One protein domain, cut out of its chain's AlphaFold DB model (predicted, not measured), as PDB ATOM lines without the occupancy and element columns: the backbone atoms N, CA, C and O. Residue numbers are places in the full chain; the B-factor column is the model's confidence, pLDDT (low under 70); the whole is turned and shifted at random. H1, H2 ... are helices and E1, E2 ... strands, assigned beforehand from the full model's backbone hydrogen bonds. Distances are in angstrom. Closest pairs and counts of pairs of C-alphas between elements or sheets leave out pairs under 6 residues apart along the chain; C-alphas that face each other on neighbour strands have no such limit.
ATOM      1  N   LEU A  87     198.037 238.195 268.643       72.12
ATOM      2  CA  LEU A  87     199.030 237.668 267.709       72.12
ATOM      3  C   LEU A  87     198.488 237.745 266.275       72.12
ATOM      4  O   LEU A  87     197.519 237.085 265.922       72.12
ATOM      5  N   ALA A  88     199.129 238.559 265.431       70.12
ATOM      6  CA  ALA A  88     198.728 238.772 264.032       70.12
ATOM      7  C   ALA A  88     197.279 239.277 263.841       70.12
ATOM      8  O   ALA A  88     196.650 238.994 262.825       70.12
ATOM      9  N   GLY A  89     196.761 240.049 264.801       73.88
ATOM     10  CA  GLY A  89     195.387 240.567 264.771       73.88
ATOM     11  C   GLY A  89     194.345 239.631 265.391       73.88
ATOM     12  O   GLY A  89     193.186 240.020 265.475       73.88
ATOM     13  N   PHE A  90     194.751 238.445 265.857       75.12
ATOM     14  CA  PHE A  90     193.880 237.492 266.543       75.12
ATOM     15  C   PHE A  90     194.201 237.447 268.041       75.12
ATOM     16  O   PHE A  90     195.379 237.308 268.390       75.12
ATOM     17  N   PRO A  91     193.201 237.558 268.932       80.38
ATOM     18  CA  PRO A  91     193.394 237.326 270.357       80.38
ATOM     19  C   PRO A  91     193.918 235.908 270.596       80.38
ATOM     20  O   PRO A  91     193.411 234.940 270.030       80.38
ATOM     21  N   LEU A  92     194.956 235.779 271.417       79.00
ATOM     22  CA  LEU A  92     195.573 234.491 271.741       79.00
ATOM     23  C   LEU A  92     194.609 233.543 272.463       79.00
ATOM     24  O   LEU A  92     194.749 232.328 272.317       79.00
ATOM     25  N   ASP A  93     193.651 234.085 273.210       81.00
ATOM     26  CA  ASP A  93     192.677 233.313 273.987       81.00
ATOM     27  C   ASP A  93     191.562 232.716 273.121       81.00
ATOM     28  O   ASP A  93     191.026 231.662 273.452       81.00
ATOM     29  N   ASP A  94     191.291 233.327 271.965       85.00
ATOM     30  CA  ASP A  94     190.306 232.832 270.996       85.00
ATOM     31  C   ASP A  94     190.881 231.713 270.105       85.00
ATOM     32  O   ASP A  94     190.156 231.076 269.339       85.00
ATOM     33  N   LEU A  95     192.196 231.475 270.182       84.00
ATOM     34  CA  LEU A  95     192.896 230.441 269.425       84.00
ATOM     35  C   LEU A  95     192.966 229.141 270.230       84.00
ATOM     36  O   LEU A  95     193.723 229.020 271.207       84.00
ATOM     37  N   ASP A  96     192.240 228.139 269.736       89.50
ATOM     38  CA  ASP A  96     192.440 226.749 270.121       89.50
ATOM     39  C   ASP A  96     193.880 226.294 269.822       89.50
ATOM     40  O   ASP A  96     194.656 226.948 269.113       89.50
ATOM     41  N   ASP A  97     194.288 225.174 270.414       88.00
ATOM     42  CA  ASP A  97     195.670 224.708 270.288       88.00
ATOM     43  C   ASP A  97     196.046 224.379 268.834       88.00
ATOM     44  O   ASP A  97     197.187 224.626 268.427       88.00
ATOM     45  N   ASP A  98     195.086 223.907 268.033       88.44
ATOM     46  CA  ASP A  98     195.268 223.624 266.608       88.44
ATOM     47  C   ASP A  98     195.434 224.915 265.788       88.44
ATOM     48  O   ASP A  98     196.370 225.026 264.986       88.44
ATOM     49  N   GLY A  99     194.596 225.925 266.026       87.12
ATOM     50  CA  GLY A  99     194.691 227.243 265.404       87.12
ATOM     51  C   GLY A  99     195.988 227.961 265.766       87.12
ATOM     52  O   GLY A  99     196.676 228.491 264.887       87.12
ATOM     53  N   LEU A 100     196.401 227.908 267.037       89.06
ATOM     54  CA  LEU A 100     197.692 228.447 267.463       89.06
ATOM     55  C   LEU A 100     198.852 227.729 266.763       89.06
ATOM     56  O   LEU A 100     199.812 228.362 266.309       89.06
ATOM     57  N   GLN A 101     198.786 226.401 266.683       89.00
ATOM     58  CA  GLN A 101     199.814 225.588 266.048       89.00
ATOM     59  C   GLN A 101     199.936 225.917 264.552       89.00
ATOM     60  O   GLN A 101     201.067 226.077 264.072       89.00
ATOM     61  N   ALA A 102     198.812 226.094 263.853       88.50
ATOM     62  CA  ALA A 102     198.767 226.519 262.457       88.50
ATOM     63  C   ALA A 102     199.345 227.931 262.263       88.50
ATOM     64  O   ALA A 102     200.178 228.143 261.382       88.50
ATOM     65  N   LEU A 103     198.985 228.884 263.127       88.88
ATOM     66  CA  LEU A 103     199.492 230.258 263.063       88.88
ATOM     67  C   LEU A 103     201.012 230.320 263.249       88.88
ATOM     68  O   LEU A 103     201.722 230.999 262.508       88.88
ATOM     69  N   LEU A 104     201.534 229.570 264.216       89.81
ATOM     70  CA  LEU A 104     202.970 229.468 264.438       89.81
ATOM     71  C   LEU A 104     203.688 228.726 263.296       89.81
ATOM     72  O   LEU A 104     204.856 229.010 263.038       89.81
ATOM     73  N   ASP A 105     203.027 227.778 262.620       89.44
ATOM     74  CA  ASP A 105     203.569 227.115 261.424       89.44
ATOM     75  C   ASP A 105     203.702 228.092 260.252       89.44
ATOM     76  O   ASP A 105     204.750 228.118 259.603       89.44
ATOM     77  N   ILE A 106     202.705 228.958 260.056       88.44
ATOM     78  CA  ILE A 106     202.763 230.057 259.086       88.44
ATOM     79  C   ILE A 106     203.877 231.045 259.458       88.44
ATOM     80  O   ILE A 106     204.673 231.426 258.601       88.44
ATOM     81  N   ASP A 107     203.989 231.439 260.732       87.38
ATOM     82  CA  ASP A 107     205.060 232.341 261.175       87.38
ATOM     83  C   ASP A 107     206.440 231.704 260.929       87.38
ATOM     84  O   ASP A 107     207.360 232.360 260.437       87.38
ATOM     85  N   ASP A 108     206.617 230.415 261.242       88.31
ATOM     86  CA  ASP A 108     207.841 229.664 260.937       88.31
ATOM     87  C   ASP A 108     208.165 229.679 259.438       88.31
ATOM     88  O   ASP A 108     209.319 229.939 259.085       88.31
ATOM     89  N   GLU A 109     207.162 229.491 258.575       87.00
ATOM     90  CA  GLU A 109     207.306 229.600 257.122       87.00
ATOM     91  C   GLU A 109     207.798 230.977 256.673       87.00
ATOM     92  O   GLU A 109     208.817 231.087 255.985       87.00
ATOM     93  N   ILE A 110     207.157 232.034 257.165       88.38
ATOM     94  CA  ILE A 110     207.541 233.418 256.879       88.38
ATOM     95  C   ILE A 110     208.982 233.688 257.326       88.38
ATOM     96  O   ILE A 110     209.768 234.301 256.596       88.38
ATOM     97  N   PHE A 111     209.364 233.220 258.518       89.12
ATOM     98  CA  PHE A 111     210.735 233.373 258.995       89.12
ATOM     99  C   PHE A 111     211.743 232.635 258.106       89.12
ATOM    100  O   PHE A 111     212.821 233.179 257.850       89.12
ATOM    101  N   TYR A 112     211.426 231.428 257.616       86.19
ATOM    102  CA  TYR A 112     212.322 230.686 256.720       86.19
ATOM    103  C   TYR A 112     212.668 231.474 255.475       86.19
ATOM    104  O   TYR A 112     213.846 231.568 255.115       86.19
ATOM    105  N   ASP A 113     211.649 232.019 254.826       86.94
ATOM    106  CA  ASP A 113     211.819 232.716 253.565       86.94
ATOM    107  C   ASP A 113     212.621 234.000 253.774       86.94
ATOM    108  O   ASP A 113     213.601 234.243 253.065       86.94
ATOM    109  N   GLN A 114     212.317 234.746 254.840       89.44
ATOM    110  CA  GLN A 114     213.066 235.946 255.213       89.44
ATOM    111  C   GLN A 114     214.530 235.642 255.559       89.44
ATOM    112  O   GLN A 114     215.439 236.355 255.123       89.44
ATOM    113  N   ALA A 115     214.792 234.583 256.328       89.31
ATOM    114  CA  ALA A 115     216.150 234.181 256.678       89.31
ATOM    115  C   ALA A 115     216.929 233.692 255.445       89.31
ATOM    116  O   ALA A 115     218.091 234.062 255.263       89.31
ATOM    117  N   GLY A 116     216.296 232.902 254.574       87.44
ATOM    118  CA  GLY A 116     216.887 232.412 253.331       87.44
ATOM    119  C   GLY A 116     217.232 233.540 252.356       87.44
ATOM    120  O   GLY A 116     218.350 233.577 251.825       87.44
ATOM    121  N   GLU A 117     216.322 234.496 252.162       89.19
ATOM    122  CA  GLU A 117     216.567 235.693 251.353       89.19
ATOM    123  C   GLU A 117     217.713 236.525 251.943       89.19
ATOM    124  O   GLU A 117     218.639 236.913 251.223       89.19
ATOM    125  N   HIS A 118     217.707 236.747 253.261       89.81
ATOM    126  CA  HIS A 118     218.742 237.514 253.957       89.81
ATOM    127  C   HIS A 118     220.135 236.902 253.775       89.81
ATOM    128  O   HIS A 118     221.078 237.601 253.385       89.81
ATOM    129  N   VAL A 119     220.269 235.591 253.995       88.31
ATOM    130  CA  VAL A 119     221.532 234.861 253.796       88.31
ATOM    131  C   VAL A 119     221.977 234.954 252.335       88.31
ATOM    132  O   VAL A 119     223.137 235.275 252.068       88.31
ATOM    133  N   THR A 120     221.059 234.758 251.385       85.50
ATOM    134  CA  THR A 120     221.349 234.852 249.945       85.50
ATOM    135  C   THR A 120     221.849 236.247 249.569       85.50
ATOM    136  O   THR A 120     222.881 236.396 248.910       85.50
ATOM    137  N   LYS A 121     221.171 237.296 250.046       87.00
ATOM    138  CA  LYS A 121     221.555 238.693 249.823       87.00
ATOM    139  C   LYS A 121     222.938 238.991 250.398       87.00
ATOM    140  O   LYS A 121     223.738 239.655 249.739       87.00
ATOM    141  N   LYS A 122     223.251 238.480 251.593       86.50
ATOM    142  CA  LYS A 122     224.577 238.616 252.215       86.50
ATOM    143  C   LYS A 122     225.675 237.962 251.385       86.50
ATOM    144  O   LYS A 122     226.669 238.628 251.106       86.50
ATOM    145  N   MET A 123     225.467 236.725 250.937       83.31
ATOM    146  CA  MET A 123     226.433 236.022 250.086       83.31
ATOM    147  C   MET A 123     226.701 236.782 248.784       83.31
ATOM    148  O   MET A 123     227.851 237.036 248.440       83.31
ATOM    149  N   LEU A 124     225.650 237.249 248.104       83.69
ATOM    150  CA  LEU A 124     225.798 238.020 246.866       83.69
ATOM    151  C   LEU A 124     226.530 239.357 247.075       83.69
ATOM    152  O   LEU A 124     227.257 239.816 246.190       83.69
ATOM    153  N   LEU A 125     226.333 240.012 248.222       85.81
ATOM    154  CA  LEU A 125     227.040 241.249 248.557       85.81
ATOM    155  C   LEU A 125     228.517 241.000 248.878       85.81
ATOM    156  O   LEU A 125     229.359 241.797 248.466       85.81
ATOM    157  N   GLU A 126     228.839 239.917 249.582       82.69
ATOM    158  CA  GLU A 126     230.220 239.500 249.850       82.69
ATOM    159  C   GLU A 126     230.958 239.162 248.549       82.69
ATOM    160  O   GLU A 126     232.022 239.728 248.295       82.69
ATOM    161  N   ASP A 127     230.344 238.379 247.657       77.50
ATOM    162  CA  ASP A 127     230.904 238.063 246.337       77.50
ATOM    163  C   ASP A 127     231.179 239.327 245.513       77.50
ATOM    164  O   ASP A 127     232.206 239.444 244.836       77.50
ATOM    165  N   ARG A 128     230.277 240.317 245.564       75.44
ATOM    166  CA  ARG A 128     230.483 241.611 244.891       75.44
ATOM    167  C   ARG A 128     231.653 242.394 245.484       75.44
ATOM    168  O   ARG A 128     232.363 243.049 244.722       75.44
ATOM    169  N   LYS A 129     231.854 242.353 246.806       77.06
ATOM    170  CA  LYS A 129     232.968 243.039 247.481       77.06
ATOM    171  C   LYS A 129     234.311 242.409 247.123       77.06
ATOM    172  O   LYS A 129     235.200 243.134 246.688       77.06
ATOM    173  N   VAL A 130     234.418 241.080 247.205       71.62
ATOM    174  CA  VAL A 130     235.636 240.340 246.826       71.62
ATOM    175  C   VAL A 130     236.015 240.642 245.372       71.62
ATOM    176  O   VAL A 130     237.160 240.962 245.069       71.62
ATOM    177  N   ASN A 131     235.031 240.667 244.470       61.78
ATOM    178  CA  ASN A 131     235.275 240.933 243.053       61.78
ATOM    179  C   ASN A 131     235.519 242.413 242.701       61.78
ATOM    180  O   ASN A 131     236.046 242.685 241.623       61.78
ATOM    181  N   ARG A 132     235.132 243.375 243.551       61.88
ATOM    182  CA  ARG A 132     235.479 244.799 243.363       61.88
ATOM    183  C   ARG A 132     236.915 245.106 243.786       61.88
ATOM    184  O   ARG A 132     237.514 245.986 243.189       61.88
ATOM    185  N   ILE A 148     227.959 231.222 238.477       50.16
ATOM    186  CA  ILE A 148     228.177 230.952 239.915       50.16
ATOM    187  C   ILE A 148     226.981 231.402 240.773       50.16
ATOM    188  O   ILE A 148     226.684 230.781 241.791       50.16
ATOM    189  N   ALA A 149     226.220 232.405 240.318       51.69
ATOM    190  CA  ALA A 149     224.998 232.873 240.978       51.69
ATOM    191  C   ALA A 149     223.996 231.754 241.362       51.69
ATOM    192  O   ALA A 149     223.531 231.765 242.503       51.69
ATOM    193  N   PRO A 150     223.688 230.754 240.502       55.19
ATOM    194  CA  PRO A 150     222.769 229.679 240.888       55.19
ATOM    195  C   PRO A 150     223.342 228.727 241.953       55.19
ATOM    196  O   PRO A 150     222.576 228.113 242.693       55.19
ATOM    197  N   LEU A 151     224.670 228.604 242.070       54.47
ATOM    198  CA  LEU A 151     225.311 227.746 243.076       54.47
ATOM    199  C   LEU A 151     225.305 228.400 244.463       54.47
ATOM    200  O   LEU A 151     225.015 227.738 245.456       54.47
ATOM    201  N   VAL A 152     225.545 229.710 244.520       53.59
ATOM    202  CA  VAL A 152     225.528 230.491 245.767       53.59
ATOM    203  C   VAL A 152     224.117 230.561 246.354       53.59
ATOM    204  O   VAL A 152     223.937 230.340 247.550       53.59
ATOM    205  N   ALA A 153     223.103 230.764 245.507       53.78
ATOM    206  CA  ALA A 153     221.704 230.742 245.932       53.78
ATOM    207  C   ALA A 153     221.290 229.373 246.509       53.78
ATOM    208  O   ALA A 153     220.599 229.319 247.524       53.78
ATOM    209  N   ARG A 154     221.757 228.259 245.921       54.66
ATOM    210  CA  ARG A 154     221.483 226.906 246.440       54.66
ATOM    211  C   ARG A 154     222.164 226.639 247.785       54.66
ATOM    212  O   ARG A 154     221.534 226.056 248.659       54.66
ATOM    213  N   ALA A 155     223.404 227.088 247.982       54.16
ATOM    214  CA  ALA A 155     224.110 226.919 249.255       54.16
ATOM    215  C   ALA A 155     223.473 227.736 250.400       54.16
ATOM    216  O   ALA A 155     223.338 227.232 251.515       54.16
ATOM    217  N   ALA A 156     223.019 228.962 250.114       54.72
ATOM    218  CA  ALA A 156     222.340 229.834 251.077       54.72
ATOM    219  C   ALA A 156     221.021 229.232 251.594       54.72
ATOM    220  O   ALA A 156     220.769 229.196 252.800       54.72
ATOM    221  N   LEU A 157     220.207 228.710 250.673       56.03
ATOM    222  CA  LEU A 157     218.905 228.110 250.973       56.03
ATOM    223  C   LEU A 157     219.019 226.852 251.847       56.03
ATOM    224  O   LEU A 157     218.148 226.582 252.674       56.03
ATOM    225  N   ILE A 158     220.114 226.098 251.700       60.38
ATOM    226  CA  ILE A 158     220.393 224.913 252.519       60.38
ATOM    227  C   ILE A 158     220.709 225.313 253.969       60.38
ATOM    228  O   ILE A 158     220.227 224.657 254.890       60.38
ATOM    229  N   GLY A 159     221.449 226.404 254.195       58.38
ATOM    230  CA  GLY A 159     221.873 226.826 255.537       58.38
ATOM    231  C   GLY A 159     220.722 227.231 256.468       58.38
ATOM    232  O   GLY A 159     220.692 226.803 257.622       58.38
ATOM    233  N   ALA A 160     219.750 228.001 255.967       62.22
ATOM    234  CA  ALA A 160     218.600 228.447 256.762       62.22
ATOM    235  C   ALA A 160     217.610 227.303 257.055       62.22
ATOM    236  O   ALA A 160     217.141 227.157 258.183       62.22
ATOM    237  N   ARG A 161     217.347 226.432 256.066       67.44
ATOM    238  CA  ARG A 161     216.453 225.268 256.232       67.44
ATOM    239  C   ARG A 161     217.064 224.153 257.082       67.44
ATOM    240  O   ARG A 161     216.327 223.430 257.751       67.44
ATOM    241  N   ALA A 162     218.392 224.017 257.087       68.12
ATOM    242  CA  ALA A 162     219.078 223.009 257.891       68.12
ATOM    243  C   ALA A 162     218.840 223.195 259.394       68.12
ATOM    244  O   ALA A 162     218.688 222.194 260.086       68.12
ATOM    245  N   LEU A 163     218.742 224.444 259.879       73.81
ATOM    246  CA  LEU A 163     218.494 224.727 261.296       73.81
ATOM    247  C   LEU A 163     217.236 224.031 261.807       73.81
ATOM    248  O   LEU A 163     217.275 223.465 262.880       73.81
ATOM    249  N   PHE A 164     216.118 224.082 261.091       71.69
ATOM    250  CA  PHE A 164     214.867 223.556 261.639       71.69
ATOM    251  C   PHE A 164     214.644 222.094 261.282       71.69
ATOM    252  O   PHE A 164     214.025 221.373 262.054       71.69
ATOM    253  N   ARG A 165     215.195 221.619 260.159       75.50
ATOM    254  CA  ARG A 165     215.146 220.190 259.819       75.50
ATOM    255  C   ARG A 165     215.913 219.320 260.813       75.50
ATOM    256  O   ARG A 165     215.555 218.163 260.988       75.50
ATOM    257  N   SER A 166     216.954 219.853 261.456       76.12
ATOM    258  CA  SER A 166     217.725 219.109 262.456       76.12
ATOM    259  C   SER A 166     217.088 219.091 263.849       76.12
ATOM    260  O   SER A 166     217.653 218.478 264.754       76.12
ATOM    261  N   PHE A 167     215.944 219.758 264.048       86.88
ATOM    262  CA  PHE A 167     215.290 219.862 265.348       86.88
ATOM    263  C   PHE A 167     213.890 219.267 265.298       86.88
ATOM    264  O   PHE A 167     213.082 219.588 264.432       86.88
ATOM    265  N   ALA A 168     213.586 218.441 266.290       87.38
ATOM    266  CA  ALA A 168     212.233 217.990 266.545       87.38
ATOM    267  C   ALA A 168     211.457 219.088 267.279       87.38
ATOM    268  O   ALA A 168     211.980 219.734 268.193       87.38
ATOM    269  N   ARG A 169     210.194 219.284 266.905       89.88
ATOM    270  CA  ARG A 169     209.262 220.128 267.662       89.88
ATOM    271  C   ARG A 169     208.973 219.454 269.001       89.88
ATOM    272  O   ARG A 169     208.767 218.245 269.038       89.88
ATOM    273  N   SER A 170     208.997 220.216 270.093       86.19
ATOM    274  CA  SER A 170     208.827 219.668 271.447       86.19
ATOM    275  C   SER A 170     207.688 220.282 272.254       86.19
ATOM    276  O   SER A 170     207.452 219.844 273.375       86.19
ATOM    277  N   GLY A 171     206.982 221.263 271.691       88.38
ATOM    278  CA  GLY A 171     205.781 221.852 272.279       88.38
ATOM    279  C   GLY A 171     205.744 223.372 272.162       88.38
ATOM    280  O   GLY A 171     206.685 224.010 271.678       88.38
ATOM    281  N   VAL A 172     204.647 223.950 272.639       91.94
ATOM    282  CA  VAL A 172     204.400 225.392 272.681       91.94
ATOM    283  C   VAL A 172     204.099 225.786 274.126       91.94
ATOM    284  O   VAL A 172     203.448 225.044 274.850       91.94
ATOM    285  N   THR A 173     204.611 226.929 274.576       90.75
ATOM    286  CA  THR A 173     204.298 227.493 275.898       90.75
ATOM    287  C   THR A 173     203.856 228.939 275.754       90.75
ATOM    288  O   THR A 173     204.530 229.702 275.054       90.75
ATOM    289  N   ARG A 174     202.796 229.327 276.464       89.12
ATOM    290  CA  ARG A 174     202.279 230.700 276.531       89.12
ATOM    291  C   ARG A 174     202.737 231.373 277.836       89.12
ATOM    292  O   ARG A 174     202.981 230.699 278.833       89.12
ATOM    293  N   SER A 175     202.962 232.681 277.804       84.19
ATOM    294  CA  SER A 175     203.419 233.487 278.945       84.19
ATOM    295  C   SER A 175     202.969 234.929 278.709       84.19
ATOM    296  O   SER A 175     203.731 235.705 278.124       84.19
ATOM    297  N   GLY A 176     201.739 235.254 279.129       83.69
ATOM    298  CA  GLY A 176     201.010 236.444 278.666       83.69
ATOM    299  C   GLY A 176     200.945 236.471 277.135       83.69
ATOM    300  O   GLY A 176     200.947 235.412 276.502       83.69
ATOM    301  N   ALA A 177     201.114 237.659 276.561       81.88
ATOM    302  CA  ALA A 177     201.236 237.943 275.126       81.88
ATOM    303  C   ALA A 177     202.295 237.151 274.341       81.88
ATOM    304  O   ALA A 177     202.392 237.247 273.112       81.88
ATOM    305  N   ARG A 178     203.185 236.426 275.028       88.19
ATOM    306  CA  ARG A 178     204.307 235.734 274.399       88.19
ATOM    307  C   ARG A 178     204.043 234.247 274.241       88.19
ATOM    308  O   ARG A 178     203.987 233.496 275.215       88.19
ATOM    309  N   VAL A 179     204.111 233.798 272.998       92.12
ATOM    310  CA  VAL A 179     204.091 232.397 272.605       92.12
ATOM    311  C   VAL A 179     205.501 231.934 272.260       92.12
ATOM    312  O   VAL A 179     206.198 232.502 271.419       92.12
ATOM    313  N   THR A 180     205.954 230.879 272.931       93.00
ATOM    314  CA  THR A 180     207.253 230.260 272.665       93.00
ATOM    315  C   THR A 180     207.066 228.866 272.097       93.00
ATOM    316  O   THR A 180     206.571 227.980 272.787       93.00
ATOM    317  N   ARG A 181     207.537 228.650 270.870       93.56
ATOM    318  CA  ARG A 181     207.654 227.325 270.269       93.56
ATOM    319  C   ARG A 181     209.023 226.734 270.568       93.56
ATOM    320  O   ARG A 181     210.061 227.355 270.318       93.56
ATOM    321  N   HIS A 182     209.026 225.521 271.102       93.19
ATOM    322  CA  HIS A 182     210.232 224.810 271.496       93.19
ATOM    323  C   HIS A 182     210.645 223.794 270.439       93.19
ATOM    324  O   HIS A 182     209.843 223.032 269.899       93.19
ATOM    325  N   TYR A 183     211.945 223.776 270.197       93.69
ATOM    326  CA  TYR A 183     212.634 222.883 269.288       93.69
ATOM    327  C   TYR A 183     213.723 222.167 270.075       93.69
ATOM    328  O   TYR A 183     214.440 222.807 270.835       93.69
ATOM    329  N   ASN A 184     213.876 220.862 269.902       92.81
ATOM    330  CA  ASN A 184     214.924 220.069 270.537       92.81
ATOM    331  C   ASN A 184     215.766 219.385 269.460       92.81
ATOM    332  O   ASN A 184     215.240 218.718 268.574       92.81
ATOM    333  N   GLY A 185     217.078 219.537 269.553       90.88
ATOM    334  CA  GLY A 185     218.045 218.951 268.640       90.88
ATOM    335  C   GLY A 185     219.258 218.473 269.419       90.88
ATOM    336  O   GLY A 185     219.512 218.913 270.540       90.88
ATOM    337  N   ARG A 186     219.999 217.538 268.832       91.06
ATOM    338  CA  ARG A 186     221.267 217.085 269.407       91.06
ATOM    339  C   ARG A 186     222.337 218.145 269.185       91.06
ATOM    340  O   ARG A 186     222.366 218.761 268.119       91.06
ATOM    341  N   GLY A 187     223.229 218.315 270.152       92.12
ATOM    342  CA  GLY A 187     224.430 219.123 269.979       92.12
ATOM    343  C   GLY A 187     224.817 219.928 271.208       92.12
ATOM    344  O   GLY A 187     224.195 219.865 272.264       92.12
ATOM    345  N   ASN A 188     225.866 220.722 271.048       94.19
ATOM    346  CA  ASN A 188     226.437 221.546 272.107       94.19
ATOM    347  C   ASN A 188     226.420 223.040 271.742       94.19
ATOM    348  O   ASN A 188     225.873 223.464 270.722       94.19
ATOM    349  N   TYR A 189     227.031 223.869 272.590       94.56
ATOM    350  CA  TYR A 189     227.105 225.309 272.347       94.56
ATOM    351  C   TYR A 189     227.844 225.665 271.049       94.56
ATOM    352  O   TYR A 189     227.448 226.606 270.366       94.56
ATOM    353  N   GLY A 190     228.869 224.901 270.664       94.94
ATOM    354  CA  GLY A 190     229.566 225.091 269.393       94.94
ATOM    355  C   GLY A 190     228.648 224.878 268.190       94.94
ATOM    356  O   GLY A 190     228.692 225.658 267.238       94.94
ATOM    357  N   ASP A 191     227.757 223.885 268.250       94.00
ATOM    358  CA  ASP A 191     226.734 223.679 267.220       94.00
ATOM    359  C   ASP A 191     225.739 224.842 267.195       94.00
ATOM    360  O   ASP A 191     225.437 225.370 266.124       94.00
ATOM    361  N   ALA A 192     225.304 225.314 268.366       94.50
ATOM    362  CA  ALA A 192     224.425 226.476 268.480       94.50
ATOM    363  C   ALA A 192     225.036 227.739 267.857       94.50
ATOM    364  O   ALA A 192     224.362 228.459 267.117       94.50
ATOM    365  N   VAL A 193     226.324 227.986 268.104       95.56
ATOM    366  CA  VAL A 193     227.072 229.101 267.505       95.56
ATOM    367  C   VAL A 193     227.202 228.920 265.994       95.56
ATOM    368  O   VAL A 193     226.990 229.877 265.253       95.56
ATOM    369  N   ARG A 194     227.477 227.704 265.508       93.38
ATOM    370  CA  ARG A 194     227.530 227.420 264.065       93.38
ATOM    371  C   ARG A 194     226.192 227.722 263.394       93.38
ATOM    372  O   ARG A 194     226.148 228.391 262.366       93.38
ATOM    373  N   HIS A 195     225.095 227.283 263.999       93.25
ATOM    374  CA  HIS A 195     223.745 227.579 263.535       93.25
ATOM    375  C   HIS A 195     223.445 229.083 263.538       93.25
ATOM    376  O   HIS A 195     222.936 229.597 262.546       93.25
ATOM    377  N   PHE A 196     223.827 229.806 264.593       95.19
ATOM    378  CA  PHE A 196     223.730 231.267 264.646       95.19
ATOM    379  C   PHE A 196     224.500 231.944 263.502       95.19
ATOM    380  O   PHE A 196     223.965 232.817 262.823       95.19
ATOM    381  N   GLN A 197     225.740 231.522 263.250       94.00
ATOM    382  CA  GLN A 197     226.594 232.075 262.196       94.00
ATOM    383  C   GLN A 197     226.074 231.757 260.789       94.00
ATOM    384  O   GLN A 197     226.127 232.617 259.910       94.00
ATOM    385  N   ASN A 198     225.508 230.563 260.581       91.69
ATOM    386  CA  ASN A 198     224.905 230.158 259.307       91.69
ATOM    387  C   ASN A 198     223.722 231.045 258.907       91.69
ATOM    388  O   ASN A 198     223.488 231.257 257.719       91.69
ATOM    389  N   LEU A 199     223.014 231.607 259.888       92.06
ATOM    390  CA  LEU A 199     221.944 232.570 259.646       92.06
ATOM    391  C   LEU A 199     222.458 233.972 259.254       92.06
ATOM    392  O   LEU A 199     221.671 234.841 258.885       92.06
ATOM    393  N   ARG A 200     223.776 234.206 259.324       93.44
ATOM    394  CA  ARG A 200     224.460 235.462 258.964       93.44
ATOM    395  C   ARG A 200     223.805 236.736 259.533       93.44
ATOM    396  O   ARG A 200     223.551 237.680 258.773       93.44
ATOM    397  N   PRO A 201     223.519 236.802 260.844       95.25
ATOM    398  CA  PRO A 201     222.853 237.952 261.440       95.25
ATOM    399  C   PRO A 201     223.660 239.252 261.280       95.25
ATOM    400  O   PRO A 201     224.888 239.260 261.214       95.25
ATOM    401  N   ASN A 202     222.952 240.376 261.216       95.75
ATOM    402  CA  ASN A 202     223.516 241.723 261.269       95.75
ATOM    403  C   ASN A 202     223.812 242.142 262.711       95.75
ATOM    404  O   ASN A 202     223.214 241.611 263.647       95.75
ATOM    405  N   ASN A 203     224.669 243.159 262.869       95.75
ATOM    406  CA  ASN A 203     224.918 243.846 264.143       95.75
ATOM    407  C   ASN A 203     225.226 242.873 265.289       95.75
ATOM    408  O   ASN A 203     224.691 242.998 266.392       95.75
ATOM    409  N   VAL A 204     226.052 241.866 264.989       97.88
ATOM    410  CA  VAL A 204     226.404 240.827 265.951       97.88
ATOM    411  C   VAL A 204     227.209 241.446 267.079       97.88
ATOM    412  O   VAL A 204     228.258 242.040 266.851       97.88
ATOM    413  N   ARG A 205     226.719 241.268 268.302       97.69
ATOM    414  CA  ARG A 205     227.411 241.658 269.526       97.69
ATOM    415  C   ARG A 205     227.422 240.500 270.507       97.69
ATOM    416  O   ARG A 205     226.417 239.799 270.667       97.69
ATOM    417  N   SER A 206     228.556 240.317 271.160       97.31
ATOM    418  CA  SER A 206     228.685 239.382 272.272       97.31
ATOM    419  C   SER A 206     228.093 239.992 273.539       97.31
ATOM    420  O   SER A 206     228.055 241.214 273.690       97.31
ATOM    421  N   PHE A 207     227.634 239.150 274.456       95.94
ATOM    422  CA  PHE A 207     227.220 239.572 275.789       95.94
ATOM    423  C   PHE A 207     227.611 238.522 276.831       95.94
ATOM    424  O   PHE A 207     227.731 237.334 276.523       95.94
ATOM    425  N   GLN A 208     227.765 238.980 278.070       94.19
ATOM    426  CA  GLN A 208     227.988 238.160 279.252       94.19
ATOM    427  C   GLN A 208     227.062 238.660 280.360       94.19
ATOM    428  O   GLN A 208     227.040 239.851 280.655       94.19
ATOM    429  N   SER A 209     226.306 237.758 280.976       89.38
ATOM    430  CA  SER A 209     225.421 238.044 282.104       89.38
ATOM    431  C   SER A 209     225.511 236.905 283.117       89.38
ATOM    432  O   SER A 209     224.893 235.850 282.954       89.38
ATOM    433  N   GLY A 210     226.312 237.100 284.167       89.12
ATOM    434  CA  GLY A 210     226.592 236.064 285.163       89.12
ATOM    435  C   GLY A 210     227.233 234.831 284.521       89.12
ATOM    436  O   GLY A 210     228.290 234.930 283.900       89.12
ATOM    437  N   ARG A 211     226.580 233.670 284.641       89.12
ATOM    438  CA  ARG A 211     227.032 232.396 284.046       89.12
ATOM    439  C   ARG A 211     226.625 232.217 282.576       89.12
ATOM    440  O   ARG A 211     227.083 231.276 281.932       89.12
ATOM    441  N   ILE A 212     225.772 233.100 282.050       91.69
ATOM    442  CA  ILE A 212     225.256 233.012 280.683       91.69
ATOM    443  C   ILE A 212     226.055 233.951 279.780       91.69
ATOM    444  O   ILE A 212     226.107 235.158 280.004       91.69
ATOM    445  N   SER A 213     226.639 233.388 278.736       94.50
ATOM    446  CA  SER A 213     227.356 234.079 277.672       94.50
ATOM    447  C   SER A 213     226.686 233.814 276.334       94.50
ATOM    448  O   SER A 213     225.958 232.828 276.172       94.50
ATOM    449  N   GLY A 214     226.905 234.689 275.360       96.62
ATOM    450  CA  GLY A 214     226.305 234.491 274.054       96.62
ATOM    451  C   GLY A 214     226.590 235.579 273.041       96.62
ATOM    452  O   GLY A 214     227.377 236.498 273.267       96.62
ATOM    453  N   GLN A 215     225.899 235.468 271.913       97.88
ATOM    454  CA  GLN A 215     225.894 236.465 270.852       97.88
ATOM    455  C   GLN A 215     224.459 236.789 270.465       97.88
ATOM    456  O   GLN A 215     223.569 235.941 270.523       97.88
ATOM    457  N   THR A 216     224.216 238.029 270.065       97.69
ATOM    458  CA  THR A 216     222.927 238.448 269.522       97.69
ATOM    459  C   THR A 216     223.136 239.275 268.270       97.69
ATOM    460  O   THR A 216     224.097 240.031 268.181       97.69
ATOM    461  N   GLY A 217     222.221 239.149 267.320       97.00
ATOM    462  CA  GLY A 217     222.169 239.967 266.114       97.00
ATOM    463  C   GLY A 217     220.758 239.981 265.536       97.00
ATOM    464  O   GLY A 217     219.808 239.576 266.212       97.00
ATOM    465  N   THR A 218     220.606 240.458 264.304       95.75
ATOM    466  CA  THR A 218     219.290 240.622 263.667       95.75
ATOM    467  C   THR A 218     219.223 240.054 262.252       95.75
ATOM    468  O   THR A 218     220.212 240.058 261.519       95.75
ATOM    469  N   ILE A 219     218.046 239.569 261.862       93.31
ATOM    470  CA  ILE A 219     217.741 239.039 260.525       93.31
ATOM    471  C   ILE A 219     216.391 239.601 260.113       93.31
ATOM    472  O   ILE A 219     215.372 239.244 260.702       93.31
ATOM    473  N   GLY A 220     216.381 240.508 259.137       89.06
ATOM    474  CA  GLY A 220     215.187 241.301 258.848       89.06
ATOM    475  C   GLY A 220     214.669 241.966 260.126       89.06
ATOM    476  O   GLY A 220     215.417 242.668 260.809       89.06
ATOM    477  N   ASN A 221     213.421 241.664 260.474       90.00
ATOM    478  CA  ASN A 221     212.748 242.197 261.657       90.00
ATOM    479  C   ASN A 221     212.924 241.321 262.913       90.00
ATOM    480  O   ASN A 221     212.420 241.657 263.980       90.00
ATOM    481  N   HIS A 222     213.663 240.216 262.819       94.25
ATOM    482  CA  HIS A 222     213.836 239.261 263.912       94.25
ATOM    483  C   HIS A 222     215.138 239.498 264.665       94.25
ATOM    484  O   HIS A 222     216.190 239.763 264.072       94.25
ATOM    485  N   ARG A 223     215.096 239.327 265.987       95.50
ATOM    486  CA  ARG A 223     216.297 239.250 266.821       95.50
ATOM    487  C   ARG A 223     216.677 237.793 267.014       95.50
ATOM    488  O   ARG A 223     215.878 237.002 267.501       95.50
ATOM    489  N   VAL A 224     217.923 237.460 266.706       96.19
ATOM    490  CA  VAL A 224     218.475 236.124 266.932       96.19
ATOM    491  C   VAL A 224     219.502 236.202 268.048       96.19
ATOM    492  O   VAL A 224     220.345 237.100 268.065       96.19
ATOM    493  N   THR A 225     219.438 235.274 268.994       96.88
ATOM    494  CA  THR A 225     220.335 235.214 270.144       96.88
ATOM    495  C   THR A 225     220.780 233.779 270.372       96.88
ATOM    496  O   THR A 225     219.949 232.900 270.548       96.88
ATOM    497  N   VAL A 226     222.084 233.541 270.428       97.31
ATOM    498  CA  VAL A 226     222.664 232.268 270.865       97.31
ATOM    499  C   VAL A 226     223.227 232.418 272.272       97.31
ATOM    500  O   VAL A 226     223.770 233.471 272.606       97.31
ATOM    501  N   ARG A 227     223.072 231.390 273.109       96.44
ATOM    502  CA  ARG A 227     223.503 231.372 274.514       96.44
ATOM    503  C   ARG A 227     224.179 230.052 274.860       96.44
ATOM    504  O   ARG A 227     223.700 228.999 274.438       96.44
ATOM    505  N   ASN A 228     225.232 230.102 275.672       93.19
ATOM    506  CA  ASN A 228     225.908 228.914 276.214       93.19
ATOM    507  C   ASN A 228     225.048 228.146 277.226       93.19
ATOM    508  O   ASN A 228     225.289 226.968 277.464       93.19
ATOM    509  N   GLY A 229     224.033 228.803 277.783       84.94
ATOM    510  CA  GLY A 229     223.149 228.251 278.789       84.94
ATOM    511  C   GLY A 229     221.810 228.980 278.836       84.94
ATOM    512  O   GLY A 229     221.643 230.100 278.346       84.94
ATOM    513  N   SER A 230     220.840 228.323 279.455       74.38
ATOM    514  CA  SER A 230     219.547 228.881 279.851       74.38
ATOM    515  C   SER A 230     219.307 228.571 281.332       74.38
ATOM    516  O   SER A 230     220.203 228.055 281.997       74.38
ATOM    517  N   SER A 231     218.113 228.848 281.861       68.75
ATOM    518  CA  SER A 231     217.742 228.458 283.231       68.75
ATOM    519  C   SER A 231     217.927 226.957 283.501       68.75
ATOM    520  O   SER A 231     218.212 226.577 284.627       68.75
ATOM    521  N   SER A 232     217.852 226.111 282.466       68.56
ATOM    522  CA  SER A 232     218.105 224.669 282.550       68.56
ATOM    523  C   SER A 232     219.554 224.265 282.222       68.56
ATOM    524  O   SER A 232     219.806 223.101 281.935       68.56
ATOM    525  N   GLY A 233     220.492 225.214 282.135       80.56
ATOM    526  CA  GLY A 233     221.914 224.965 281.846       80.56
ATOM    527  C   GLY A 233     222.256 224.600 280.395       80.56
ATOM    528  O   GLY A 233     223.428 224.502 280.052       80.56
ATOM    529  N   ARG A 234     221.258 224.431 279.519       90.50
ATOM    530  CA  ARG A 234     221.466 223.952 278.141       90.50
ATOM    531  C   ARG A 234     221.745 225.096 277.164       90.50
ATOM    532  O   ARG A 234     221.077 226.134 277.290       90.50
ATOM    533  N   PRO A 235     222.640 224.911 276.176       95.50
ATOM    534  CA  PRO A 235     222.844 225.885 275.115       95.50
ATOM    535  C   PRO A 235     221.567 226.092 274.307       95.50
ATOM    536  O   PRO A 235     220.790 225.161 274.077       95.50
ATOM    537  N   THR A 236     221.330 227.335 273.895       95.69
ATOM    538  CA  THR A 236     220.104 227.698 273.180       95.69
ATOM    539  C   THR A 236     220.375 228.654 272.035       95.69
ATOM    540  O   THR A 236     221.216 229.542 272.146       95.69
ATOM    541  N   LEU A 237     219.617 228.500 270.956       95.88
ATOM    542  CA  LEU A 237     219.416 229.539 269.952       95.88
ATOM    543  C   LEU A 237     217.963 230.008 270.067       95.88
ATOM    544  O   LEU A 237     217.045 229.195 270.093       95.88
ATOM    545  N   GLU A 238     217.741 231.307 270.175       95.38
ATOM    546  CA  GLU A 238     216.423 231.927 270.245       95.38
ATOM    547  C   GLU A 238     216.254 232.872 269.058       95.38
ATOM    548  O   GLU A 238     217.094 233.743 268.831       95.38
ATOM    549  N   VAL A 239     215.154 232.729 268.329       95.44
ATOM    550  CA  VAL A 239     214.703 233.692 267.322       95.44
ATOM    551  C   VAL A 239     213.446 234.344 267.869       95.44
ATOM    552  O   VAL A 239     212.488 233.653 268.205       95.44
ATOM    553  N   ARG A 240     213.463 235.666 267.998       94.44
ATOM    554  CA  ARG A 240     212.332 236.453 268.481       94.44
ATOM    555  C   ARG A 240     211.839 237.354 267.366       94.44
ATOM    556  O   ARG A 240     212.656 238.050 266.753       94.44
ATOM    557  N   SER A 241     210.530 237.362 267.158       90.50
ATOM    558  CA  SER A 241     209.871 238.318 266.275       90.50
ATOM    559  C   SER A 241     210.103 239.756 266.750       90.50
ATOM    560  O   SER A 241     210.480 239.999 267.901       90.50
ATOM    561  N   HIS A 242     209.895 240.725 265.858       79.31
ATOM    562  CA  HIS A 242     210.107 242.150 266.140       79.31
ATOM    563  C   HIS A 242     209.316 242.647 267.352       79.31
ATOM    564  O   HIS A 242     209.857 243.325 268.220       79.31
ATOM    565  N   ASN A 243     208.050 242.240 267.418       81.06
ATOM    566  CA  ASN A 243     207.118 242.516 268.509       81.06
ATOM    567  C   ASN A 243     207.375 241.646 269.754       81.06
ATOM    568  O   ASN A 243     206.711 241.813 270.766       81.06
ATOM    569  N   GLY A 244     208.319 240.698 269.705       81.75
ATOM    570  CA  GLY A 244     208.691 239.845 270.837       81.75
ATOM    571  C   GLY A 244     207.643 238.810 271.261       81.75
ATOM    572  O   GLY A 244     207.948 238.007 272.145       81.75
ATOM    573  N   GLN A 245     206.466 238.811 270.626       86.75
ATOM    574  CA  GLN A 245     205.347 237.913 270.914       86.75
ATOM    575  C   GLN A 245     205.649 236.469 270.508       86.75
ATOM    576  O   GLN A 245     205.336 235.559 271.265       86.75
ATOM    577  N   VAL A 246     206.324 236.231 269.377       91.12
ATOM    578  CA  VAL A 246     206.692 234.872 268.955       91.12
ATOM    579  C   VAL A 246     208.166 234.617 269.207       91.12
ATOM    580  O   VAL A 246     209.055 235.339 268.740       91.12
ATOM    581  N   VAL A 247     208.443 233.537 269.932       94.31
ATOM    582  CA  VAL A 247     209.799 233.070 270.202       94.31
ATOM    583  C   VAL A 247     209.961 231.637 269.723       94.31
ATOM    584  O   VAL A 247     209.275 230.734 270.183       94.31
ATOM    585  N   ARG A 248     210.940 231.398 268.854       94.38
ATOM    586  CA  ARG A 248     211.399 230.051 268.500       94.38
ATOM    587  C   ARG A 248     212.628 229.745 269.329       94.38
ATOM    588  O   ARG A 248     213.621 230.472 269.249       94.38
ATOM    589  N   LYS A 249     212.570 228.695 270.139       94.62
ATOM    590  CA  LYS A 249     213.642 228.334 271.066       94.62
ATOM    591  C   LYS A 249     214.205 226.956 270.752       94.62
ATOM    592  O   LYS A 249     213.569 225.945 271.026       94.62
ATOM    593  N   PHE A 250     215.433 226.933 270.249       94.44
ATOM    594  CA  PHE A 250     216.185 225.732 269.896       94.44
ATOM    595  C   PHE A 250     217.068 225.271 271.059       94.44
ATOM    596  O   PHE A 250     218.048 225.918 271.424       94.44
ATOM    597  N   ARG A 251     216.640 224.150 271.629       94.12
ATOM    598  CA  ARG A 251     217.233 223.191 272.568       94.12
ATOM    599  C   ARG A 251     218.439 222.417 272.058       94.12
ATOM    600  O   ARG A 251     218.186 221.487 271.303       94.12
ATOM    601  N   PHE A 252     219.675 222.722 272.451       93.31
ATOM    602  CA  PHE A 252     220.818 221.848 272.143       93.31
ATOM    603  C   PHE A 252     221.057 220.869 273.296       93.31
ATOM    604  O   PHE A 252     221.249 221.287 274.445       93.31
ATOM    605  N   ASN A 253     220.965 219.576 272.976       89.12
ATOM    606  CA  ASN A 253     220.872 218.468 273.920       89.12
ATOM    607  C   ASN A 253     222.013 217.469 273.783       89.12
ATOM    608  O   ASN A 253     222.360 217.120 272.628       89.12
TER     609      ASN A 253
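What this domain is: This is residues 87 to 132 and 148 to 253 of the 253 residues of an uncharacterized protein of Pomacea canaliculata (UniProt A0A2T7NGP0). A twisted sheet of seven strands is covered on one face by the long helix H1, which crosses the strands, and by the short helix H3, which runs along them; the opposite face has no named helix over it. H1 runs on past the sheet after residue 122, and H2 comes back beside its later part, the two making a pair of helices that ends at the sheet with residues 163 to 165 of H2. The printed part has 152 residues, with three named helices and seven named strands in the order H1 H2 E1 E2 H3 E3 E4 E5 E6 E7. The sheet is mixed, in the order E1 E2 E7 E6 E5 E4 E3, and the class is mixed, helices and strands. The whole is compact, with a radius of gyration of the C-alphas of 16.2 A and spans of 53 by 37 by 25 A, the longest along H1.

Where its parts are: The printed part begins at Leu 87, and H1 follows as residues 97 to 132, from C-alpha 97 at (195.670, 224.708, 270.288) to C-alpha 132 at (235.479, 244.799, 243.363), 52.1 A. After the cut H2 is residues 148 to 165, 26.1 A long. E1 is residues 168 to 175, 21.7 A, and E2 is residues 178 to 185, 22.4 A. H3 is residues 189 to 198, 14.1 A. E3 is residues 202 to 209, 21.2 A, beginning at C-alpha 202 at (223.516, 241.723, 261.269). E4 is residues 212 to 219, 22.3 A, E5 residues 222 to 227, 16.4 A, and E6 residues 236 to 240, 12.6 A. E7 is residues 246 to 252, 19.5 A, ending at C-alpha 252 at (220.818, 221.848, 272.143).

How they stand to each other: E1 and E3 are the edge strands of the sheet. E1 and E2 form an antiparallel hairpin at 158 degrees, with N 170 and O 182 2.9 A apart. E2 and E7 are parallel at 23 degrees, with N 181 and O 247 2.8 A apart. E3 E4 E5 E6 E7 form a meander, each strand the antiparallel neighbour of the one before. Within hydrogen-bond range are N 205 and O 216 between E3 and E4, 2.9 A, N 217 and O 224 between E4 and E5, 2.9 A, N 225 and O 238 between E5 and E6, 2.8 A, and N 239 and O 248 between E6 and E7, 2.9 A. H1 and H3 lie on the same face of the sheet, two layers, helices over one face. H1 has a height over the sheet of 8.9 A and runs across the strands, at 69 degrees to E2 on the local plane. The closest C-alphas of H1 and E4 are those of Ala 115 and Ile 219, 6.4 A. H3 has a height of 7.4 A and runs along the strands, at 13 degrees to E5 on the local plane. The closest C-alphas of H3 and E6 are those of Ala 192 and Leu 237, 6.1 A. H1, with residues 112 to 124 alone, touches H2, the closest C-alphas being those of Thr 120 and Ala 156, 5.2 A. They run opposite ways at a shallow tilt of 33 degrees, only just short of steep. H2 only grazes the sheet, with residues 163 to 165. H2, with residues 159 to 163 alone, only just touches H3, with 3 pairs of C-alphas within 8 A, the closest those of Gly 159 and Asn 198, 5.9 A. In H1 and H3 every O i to N i+4 pair is within hydrogen-bond range; in H2 11 of 14 are.

The domain as a whole: The two C-alphas farthest apart are those of Asp 94 and Arg 132, 54.3 A. Residues 133 to 147 are cut out, and C-alphas 132 and 148 are 16.0 A apart across the cut. Of the links that are printed whole, E5 to E6 is short and the others are tight. The printed part ends at Asn 253, the chain's last residue. The mean pLDDT of the printed part is 85.2; residues 131 to 132, 148 to 162 and 231 to 232 are under 70.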